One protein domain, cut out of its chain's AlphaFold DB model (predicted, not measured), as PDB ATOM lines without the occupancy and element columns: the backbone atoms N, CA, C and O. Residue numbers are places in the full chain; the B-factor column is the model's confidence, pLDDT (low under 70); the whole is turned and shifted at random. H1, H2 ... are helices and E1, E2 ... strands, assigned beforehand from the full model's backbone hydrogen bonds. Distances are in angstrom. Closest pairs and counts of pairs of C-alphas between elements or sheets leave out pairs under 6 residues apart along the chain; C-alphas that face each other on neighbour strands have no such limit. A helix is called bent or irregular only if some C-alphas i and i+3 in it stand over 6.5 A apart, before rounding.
ATOM      1  N   ARG A   3      -0.893  23.823 -24.743       79.19
ATOM      2  CA  ARG A   3       0.368  24.314 -25.320       79.19
ATOM      3  C   ARG A   3       1.500  23.335 -24.975       79.19
ATOM      4  O   ARG A   3       1.679  22.994 -23.810       79.19
ATOM      5  N   LYS A   4       2.229  22.840 -25.978       76.75
ATOM      6  CA  LYS A   4       3.291  21.827 -25.840       76.75
ATOM      7  C   LYS A   4       4.521  22.253 -26.643       76.75
ATOM      8  O   LYS A   4       4.756  21.742 -27.731       76.75
ATOM      9  N   GLY A   5       5.294  23.169 -26.066       81.31
ATOM     10  CA  GLY A   5       6.571  23.621 -26.619       81.31
ATOM     11  C   GLY A   5       6.469  24.315 -27.982       81.31
ATOM     12  O   GLY A   5       5.385  24.574 -28.512       81.31
ATOM     13  N   THR A   6       7.632  24.617 -28.549       82.44
ATOM     14  CA  THR A   6       7.798  25.249 -29.861       82.44
ATOM     15  C   THR A   6       8.520  24.311 -30.826       82.44
ATOM     16  O   THR A   6       9.284  23.444 -30.410       82.44
ATOM     17  N   THR A   7       8.259  24.440 -32.127       80.62
ATOM     18  CA  THR A   7       9.046  23.766 -33.170       80.62
ATOM     19  C   THR A   7      10.437  24.397 -33.272       80.62
ATOM     20  O   THR A   7      10.635  25.518 -32.810       80.62
ATOM     21  N   SER A   8      11.384  23.727 -33.938       77.56
ATOM     22  CA  SER A   8      12.715  24.287 -34.257       77.56
ATOM     23  C   SER A   8      12.638  25.627 -35.001       77.56
ATOM     24  O   SER A   8      13.472  26.500 -34.818       77.56
ATOM     25  N   SER A   9      11.571  25.829 -35.777       77.94
ATOM     26  CA  SER A   9      11.218  27.086 -36.449       77.94
ATOM     27  C   SER A   9      10.463  28.103 -35.570       77.94
ATOM     28  O   SER A   9       9.842  29.029 -36.090       77.94
ATOM     29  N   GLY A  10      10.439  27.913 -34.247       78.69
ATOM     30  CA  GLY A  10       9.834  28.830 -33.273       78.69
ATOM     31  C   GLY A  10       8.301  28.854 -33.249       78.69
ATOM     32  O   GLY A  10       7.705  29.714 -32.599       78.69
ATOM     33  N   ARG A  11       7.609  27.938 -33.943       80.06
ATOM     34  CA  ARG A  11       6.135  27.929 -33.977       80.06
ATOM     35  C   ARG A  11       5.557  27.194 -32.780       80.06
ATOM     36  O   ARG A  11       6.031  26.130 -32.402       80.06
ATOM     37  N   GLN A  12       4.468  27.726 -32.234       83.88
ATOM     38  CA  GLN A  12       3.765  27.095 -31.121       83.88
ATOM     39  C   GLN A  12       3.148  25.753 -31.533       83.88
ATOM     40  O   GLN A  12       2.326  25.703 -32.457       83.88
ATOM     41  N   ARG A  13       3.476  24.688 -30.798       82.31
ATOM     42  CA  ARG A  13       2.854  23.373 -30.957       82.31
ATOM     43  C   ARG A  13       1.774  23.178 -29.892       82.31
ATOM     44  O   ARG A  13       1.941  23.496 -28.716       82.31
ATOM     45  N   TRP A  14       0.633  22.668 -30.327       82.88
ATOM     46  CA  TRP A  14      -0.550  22.417 -29.516       82.88
ATOM     47  C   TRP A  14      -0.838  20.925 -29.524       82.88
ATOM     48  O   TRP A  14      -0.732  20.282 -30.563       82.88
ATOM     49  N   ARG A  15      -1.218  20.362 -28.381       82.69
ATOM     50  CA  ARG A  15      -1.609  18.956 -28.264       82.69
ATOM     51  C   ARG A  15      -3.049  18.856 -27.785       82.69
ATOM     52  O   ARG A  15      -3.446  19.553 -26.849       82.69
ATOM     53  N   CYS A  16      -3.857  18.023 -28.425       80.50
ATOM     54  CA  CYS A  16      -5.187  17.716 -27.923       80.50
ATOM     55  C   CYS A  16      -5.067  16.886 -26.640       80.50
ATOM     56  O   CYS A  16      -4.273  15.951 -26.581       80.50
ATOM     57  N   GLY A  17      -5.833  17.251 -25.611       77.06
ATOM     58  CA  GLY A  17      -5.858  16.510 -24.348       77.06
ATOM     59  C   GLY A  17      -6.673  15.219 -24.423       77.06
ATOM     60  O   GLY A  17      -6.392  14.314 -23.658       77.06
ATOM     61  N   ALA A  18      -7.633  15.135 -25.351       78.38
ATOM     62  CA  ALA A  18      -8.533  13.991 -25.488       78.38
ATOM     63  C   ALA A  18      -7.981  12.906 -26.428       78.38
ATOM     64  O   ALA A  18      -7.983  11.737 -26.080       78.38
ATOM     65  N   CYS A  19      -7.458  13.288 -27.600       79.88
ATOM     66  CA  CYS A  19      -6.969  12.332 -28.607       79.88
ATOM     67  C   CYS A  19      -5.437  12.288 -28.753       79.88
ATOM     68  O   CYS A  19      -4.909  11.547 -29.571       79.88
ATOM     69  N   GLY A  20      -4.687  13.122 -28.024       75.94
ATOM     70  CA  GLY A  20      -3.219  13.129 -28.069       75.94
ATOM     71  C   GLY A  20      -2.587  13.701 -29.349       75.94
ATOM     72  O   GLY A  20      -1.372  13.938 -29.351       75.94
ATOM     73  N   CYS A  21      -3.375  13.990 -30.392       78.12
ATOM     74  CA  CYS A  21      -2.906  14.575 -31.648       78.12
ATOM     75  C   CYS A  21      -2.206  15.921 -31.428       78.12
ATOM     76  O   CYS A  21      -2.634  16.748 -30.618       78.12
ATOM     77  N   SER A  22      -1.130  16.156 -32.180       69.75
ATOM     78  CA  SER A  22      -0.388  17.416 -32.160       69.75
ATOM     79  C   SER A  22      -0.687  18.240 -33.406       69.75
ATOM     80  O   SER A  22      -0.644  17.715 -34.509       69.75
ATOM     81  N   SER A  23      -0.924  19.538 -33.240       71.12
ATOM     82  CA  SER A  23      -1.120  20.488 -34.333       71.12
ATOM     83  C   SER A  23      -0.260  21.732 -34.119       71.12
ATOM     84  O   SER A  23       0.015  22.134 -32.989       71.12
ATOM     85  N   VAL A  24       0.186  22.350 -35.207       71.88
ATOM     86  CA  VAL A  24       0.918  23.619 -35.186       71.88
ATOM     87  C   VAL A  24      -0.021  24.685 -35.731       71.88
ATOM     88  O   VAL A  24      -0.429  24.625 -36.889       71.88
ATOM     89  N   ARG A  25      -0.385  25.673 -34.909       66.25
ATOM     90  CA  ARG A  25      -1.308  26.728 -35.346       66.25
ATOM     91  C   ARG A  25      -0.519  27.754 -36.158       66.25
ATOM     92  O   ARG A  25       0.273  28.513 -35.599       66.25
ATOM     93  N   LYS A  26      -0.709  27.775 -37.479       63.94
ATOM     94  CA  LYS A  26      -0.164  28.832 -38.340       63.94
ATOM     95  C   LYS A  26      -0.991  30.097 -38.108       63.94
ATOM     96  O   LYS A  26      -2.206  30.077 -38.274       63.94
ATOM     97  N   ARG A  27      -0.346  31.193 -37.701       63.59
ATOM     98  CA  ARG A  27      -0.982  32.514 -37.715       63.59
ATOM     99  C   ARG A  27      -1.181  32.886 -39.182       63.59
ATOM    100  O   ARG A  27      -0.218  33.254 -39.848       63.59
ATOM    101  N   ASP A  28      -2.397  32.718 -39.685       66.94
ATOM    102  CA  ASP A  28      -2.717  33.093 -41.054       66.94
ATOM    103  C   ASP A  28      -3.070  34.586 -41.106       66.94
ATOM    104  O   ASP A  28      -4.030  35.041 -40.485       66.94
ATOM    105  N   SER A  29      -2.253  35.372 -41.807       74.00
ATOM    106  CA  SER A  29      -2.522  36.792 -42.051       74.00
ATOM    107  C   SER A  29      -3.553  37.004 -43.161       74.00
ATOM    108  O   SER A  29      -3.997  38.133 -43.354       74.00
ATOM    109  N   ARG A  30      -3.965  35.947 -43.879       77.75
ATOM    110  CA  ARG A  30      -5.020  36.012 -44.901       77.75
ATOM    111  C   ARG A  30      -6.333  36.523 -44.333       77.75
ATOM    112  O   ARG A  30      -6.924  37.387 -44.957       77.75
ATOM    113  N   ALA A  31      -6.737  36.078 -43.142       79.50
ATOM    114  CA  ALA A  31      -7.980  36.538 -42.517       79.50
ATOM    115  C   ALA A  31      -7.984  38.061 -42.289       79.50
ATOM    116  O   ALA A  31      -8.958  38.731 -42.600       79.50
ATOM    117  N   LYS A  32      -6.857  38.625 -41.834       82.12
ATOM    118  CA  LYS A  32      -6.708  40.080 -41.663       82.12
ATOM    119  C   LYS A  32      -6.698  40.829 -42.995       82.12
ATOM    120  O   LYS A  32      -7.270  41.906 -43.097       82.12
ATOM    121  N   ARG A  33      -6.040  40.268 -44.015       83.19
ATOM    122  CA  ARG A  33      -6.011  40.861 -45.362       83.19
ATOM    123  C   ARG A  33      -7.386  40.812 -46.034       83.19
ATOM    124  O   ARG A  33      -7.718  41.745 -46.753       83.19
ATOM    125  N   LEU A  34      -8.174  39.772 -45.765       83.19
ATOM    126  CA  LEU A  34      -9.555  39.653 -46.220       83.19
ATOM    127  C   LEU A  34     -10.461  40.670 -45.518       83.19
ATOM    128  O   LEU A  34     -11.194  41.371 -46.198       83.19
ATOM    129  N   ASP A  35     -10.367  40.804 -44.192       83.44
ATOM    130  CA  ASP A  35     -11.119  41.819 -43.436       83.44
ATOM    131  C   ASP A  35     -10.839  43.236 -43.959       83.44
ATOM    132  O   ASP A  35     -11.761  43.973 -44.296       83.44
ATOM    133  N   MET A  36      -9.560  43.583 -44.139       84.56
ATOM    134  CA  MET A  36      -9.156  44.858 -44.739       84.56
ATOM    135  C   MET A  36      -9.738  45.042 -46.149       84.56
ATOM    136  O   MET A  36     -10.213  46.126 -46.478       84.56
ATOM    137  N   PHE A  37      -9.706  43.995 -46.980       84.25
ATOM    138  CA  PHE A  37     -10.251  44.037 -48.336       84.25
ATOM    139  C   PHE A  37     -11.767  44.258 -48.342       84.25
ATOM    140  O   PHE A  37     -12.234  45.115 -49.084       84.25
ATOM    141  N   LEU A  38     -12.520  43.554 -47.494       84.69
ATOM    142  CA  LEU A  38     -13.974  43.704 -47.379       84.69
ATOM    143  C   LEU A  38     -14.360  45.079 -46.826       84.69
ATOM    144  O   LEU A  38     -15.260  45.724 -47.352       84.69
ATOM    145  N   ARG A  39     -13.641  45.568 -45.810       84.19
ATOM    146  CA  ARG A  39     -13.850  46.912 -45.256       84.19
ATOM    147  C   ARG A  39     -13.577  48.006 -46.280       84.19
ATOM    148  O   ARG A  39     -14.282  49.003 -46.277       84.19
ATOM    149  N   TRP A  40     -12.573  47.830 -47.137       85.00
ATOM    150  CA  TRP A  40     -12.334  48.738 -48.258       85.00
ATOM    151  C   TRP A  40     -13.445  48.631 -49.313       85.00
ATOM    152  O   TRP A  40     -13.978  49.654 -49.721       85.00
ATOM    153  N   LEU A  41     -13.832  47.411 -49.701       84.38
ATOM    154  CA  LEU A  41     -14.813  47.153 -50.760       84.38
ATOM    155  C   LEU A  41     -16.208  47.715 -50.442       84.38
ATOM    156  O   LEU A  41     -16.871  48.229 -51.335       84.38
ATOM    157  N   PHE A  42     -16.640  47.630 -49.182       83.81
ATOM    158  CA  PHE A  42     -17.940  48.144 -48.727       83.81
ATOM    159  C   PHE A  42     -17.890  49.575 -48.174       83.81
ATOM    160  O   PHE A  42     -18.901  50.091 -47.701       83.81
ATOM    161  N   SER A  43     -16.729  50.228 -48.201       78.25
ATOM    162  CA  SER A  43     -16.578  51.613 -47.752       78.25
ATOM    163  C   SER A  43     -16.465  52.565 -48.942       78.25
ATOM    164  O   SER A  43     -16.167  52.166 -50.062       78.25
ATOM    165  N   LYS A  44     -16.635  53.867 -48.689       78.12
ATOM    166  CA  LYS A  44     -16.289  54.937 -49.645       78.12
ATOM    167  C   LYS A  44     -14.779  55.228 -49.687       78.12
ATOM    168  O   LYS A  44     -14.359  56.214 -50.283       78.12
ATOM    169  N   ALA A  45     -13.972  54.404 -49.018       75.69
ATOM    170  CA  ALA A  45     -12.532  54.573 -48.914       75.69
ATOM    171  C   ALA A  45     -11.847  54.339 -50.267       75.69
ATOM    172  O   ALA A  45     -12.030  53.314 -50.926       75.69
ATOM    173  N   THR A  46     -10.992  55.271 -50.670       74.12
ATOM    174  CA  THR A  46     -10.159  55.098 -51.856       74.12
ATOM    175  C   THR A  46      -8.963  54.200 -51.535       74.12
ATOM    176  O   THR A  46      -8.615  53.971 -50.378       74.12
ATOM    177  N   GLN A  47      -8.273  53.691 -52.561       72.31
ATOM    178  CA  GLN A  47      -7.031  52.926 -52.350       72.31
ATOM    179  C   GLN A  47      -5.939  53.741 -51.633       72.31
ATOM    180  O   GLN A  47      -5.034  53.142 -51.059       72.31
ATOM    181  N   ALA A  48      -6.005  55.077 -51.679       71.75
ATOM    182  CA  ALA A  48      -5.071  55.951 -50.974       71.75
ATOM    183  C   ALA A  48      -5.319  55.959 -49.454       71.75
ATOM    184  O   ALA A  48      -4.370  56.077 -48.684       71.75
ATOM    185  N   ASP A  49      -6.562  55.729 -49.025       75.25
ATOM    186  CA  ASP A  49      -6.966  55.749 -47.614       75.25
ATOM    187  C   ASP A  49      -6.605  54.457 -46.862       75.25
ATOM    188  O   ASP A  49      -6.631  54.408 -45.636       75.25
ATOM    189  N   VAL A  50      -6.225  53.390 -47.578       75.25
ATOM    190  CA  VAL A  50      -5.887  52.076 -46.991       75.25
ATOM    191  C   VAL A  50      -4.516  52.091 -46.284       75.25
ATOM    192  O   VAL A  50      -4.076  51.078 -45.744       75.25
ATOM    193  N   GLY A  51      -3.806  53.226 -46.279       76.44
ATOM    194  CA  GLY A  51      -2.527  53.385 -45.573       76.44
ATOM    195  C   GLY A  51      -1.394  52.511 -46.130       76.44
ATOM    196  O   GLY A  51      -0.389  52.283 -45.461       76.44
ATOM    197  N   CYS A  52      -1.550  51.988 -47.348       79.12
ATOM    198  CA  CYS A  52      -0.545  51.188 -48.038       79.12
ATOM    199  C   CYS A  52      -0.448  51.579 -49.518       79.12
ATOM    200  O   CYS A  52      -1.395  52.080 -50.117       79.12
ATOM    201  N   SER A  53       0.720  51.347 -50.128       83.25
ATOM    202  CA  SER A  53       0.921  51.634 -51.554       83.25
ATOM    203  C   SER A  53      -0.059  50.840 -52.425       83.25
ATOM    204  O   SER A  53      -0.301  49.653 -52.179       83.25
ATOM    205  N   ARG A  54      -0.543  51.455 -53.514       80.75
ATOM    206  CA  ARG A  54      -1.420  50.807 -54.510       80.75
ATOM    207  C   ARG A  54      -0.857  49.476 -55.012       80.75
ATOM    208  O   ARG A  54      -1.617  48.533 -55.224       80.75
ATOM    209  N   ALA A  55       0.461  49.368 -55.188       83.44
ATOM    210  CA  ALA A  55       1.102  48.129 -55.631       83.44
ATOM    211  C   ALA A  55       0.988  47.013 -54.578       83.44
ATOM    212  O   ALA A  55       0.672  45.867 -54.906       83.44
ATOM    213  N   THR A  56       1.196  47.360 -53.308       83.44
ATOM    214  CA  THR A  56       1.069  46.443 -52.170       83.44
ATOM    215  C   THR A  56      -0.374  45.989 -52.001       83.44
ATOM    216  O   THR A  56      -0.629  44.790 -51.890       83.44
ATOM    217  N   PHE A  57      -1.323  46.922 -52.082       83.38
ATOM    218  CA  PHE A  57      -2.749  46.626 -52.019       83.38
ATOM    219  C   PHE A  57      -3.181  45.648 -53.122       83.38
ATOM    220  O   PHE A  57      -3.789  44.614 -52.839       83.38
ATOM    221  N   LYS A  58      -2.787  45.904 -54.378       81.94
ATOM    222  CA  LYS A  58      -3.062  45.003 -55.512       81.94
ATOM    223  C   LYS A  58      -2.477  43.607 -55.296       81.94
ATOM    224  O   LYS A  58      -3.157  42.613 -55.539       81.94
ATOM    225  N   ARG A  59      -1.236  43.502 -54.804       83.25
ATOM    226  CA  ARG A  59      -0.608  42.201 -54.503       83.25
ATOM    227  C   ARG A  59      -1.355  41.438 -53.410       83.25
ATOM    228  O   ARG A  59      -1.549  40.234 -53.549       83.25
ATOM    229  N   MET A  60      -1.782  42.124 -52.349       81.75
ATOM    230  CA  MET A  60      -2.496  41.504 -51.229       81.75
ATOM    231  C   MET A  60      -3.904  41.038 -51.599       81.75
ATOM    232  O   MET A  60      -4.360  40.043 -51.043       81.75
ATOM    233  N   THR A  61      -4.569  41.741 -52.517       80.69
ATOM    234  CA  THR A  61      -5.965  41.482 -52.897       80.69
ATOM    235  C   THR A  61      -6.116  40.570 -54.108       80.69
ATOM    236  O   THR A  61      -7.177  39.983 -54.296       80.69
ATOM    237  N   ARG A  62      -5.049  40.365 -54.897       84.12
ATOM    238  CA  ARG A  62      -5.047  39.515 -56.104       84.12
ATOM    239  C   ARG A  62      -5.615  38.112 -55.877       84.12
ATOM    240  O   ARG A  62      -6.259  37.570 -56.767       84.12
ATOM    241  N   GLU A  63      -5.351  37.510 -54.718       80.25
ATOM    242  CA  GLU A  63      -5.876  36.177 -54.394       80.25
ATOM    243  C   GLU A  63      -7.382  36.193 -54.093       80.25
ATOM    244  O   GLU A  63      -8.079  35.263 -54.485       80.25
ATOM    245  N   PHE A  64      -7.900  37.268 -53.492       81.00
ATOM    246  CA  PHE A  64      -9.319  37.409 -53.157       81.00
ATOM    247  C   PHE A  64     -10.182  37.721 -54.382       81.00
ATOM    248  O   PHE A  64     -11.287  37.198 -54.481       81.00
ATOM    249  N   TRP A  65      -9.650  38.445 -55.371       77.81
ATOM    250  CA  TRP A  65     -10.328  38.658 -56.658       77.81
ATOM    251  C   TRP A  65     -10.652  37.353 -57.398       77.81
ATOM    252  O   TRP A  65     -11.631  37.293 -58.129       77.81
ATOM    253  N   ARG A  66      -9.865  36.285 -57.192       75.75
ATOM    254  CA  ARG A  66     -10.137  34.959 -57.779       75.75
ATOM    255  C   ARG A  66     -11.217  34.177 -57.031       75.75
ATOM    256  O   ARG A  66     -11.817  33.287 -57.615       75.75
ATOM    257  N   ILE A  67     -11.415  34.482 -55.748       72.56
ATOM    258  CA  ILE A  67     -12.454  33.878 -54.896       72.56
ATOM    259  C   ILE A  67     -13.814  34.547 -55.158       72.56
ATOM    260  O   ILE A  67     -14.842  34.005 -54.776       72.56
ATOM    261  N   TRP A  68     -13.826  35.693 -55.849       66.25
ATOM    262  CA  TRP A  68     -15.017  36.502 -56.097       66.25
ATOM    263  C   TRP A  68     -15.765  36.256 -57.438       66.25
ATOM    264  O   TRP A  68     -15.938  37.187 -58.222       66.25
TER     265      TRP A  68
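This is residues 3 to 68 of the 90 residues of an uncharacterized protein of Clostridiaceae bacterium (UniProt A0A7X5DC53). Two small heads make a dumbbell: a sheet of three short strands at one end, two crossed helices, H1 and H2, at the other, joined by the thin link of residues 25 to 29. The printed part has 66 residues, with three named strands and two named helices in the order E1, E2, E3, H1, H2 along the chain; the sheet, in the order E1, E2, E3, is an antiparallel meander, each strand the antiparallel neighbour of the one before. The class is mixed; the whole is extended, radius of gyration of the C-alphas 17.5 A, spans 48 by 23 by 19 A.

E2, residues 12 to 15, forms hairpins with E1, residues 3 to 6, and E3, residues 22 to 24. N 4 and O 13, 2.8 A apart, and N 14 and O 23, 2.8 A, are within hydrogen-bond range. H1, residues 30 to 41, and H2, residues 54 to 67, are not on the sheet. They touch, about perpendicular at 80 degrees, through residues 33 to 37 and 60 to 64 alone; the closest C-alphas, of Phe 37 and Thr 61, are 6.8 A apart. Every O i to N i+4 pair of H1 is within hydrogen-bond range, and 6 of 10 in H2.

E1 spans 8.8 A from C-alpha 3 at (0.368, 24.314, -25.320), E2 10.2 A, E3 7.0 A and H1 15.9 A. H2 spans 20.2 A to C-alpha 67 at (-12.454, 33.878, -54.896) and is irregular, C-alphas 60 and 63 being 7.1 A apart.

The C-alphas farthest apart, of Ala 18 and Ala 48, are 49.2 A apart. The printed part has no cut. The link H1 to H2 is long, and residues 41 to 46, of which 41 belongs to H1, stand free. The model's pLDDT is under 70 at residues 22, 25 to 28 and 68.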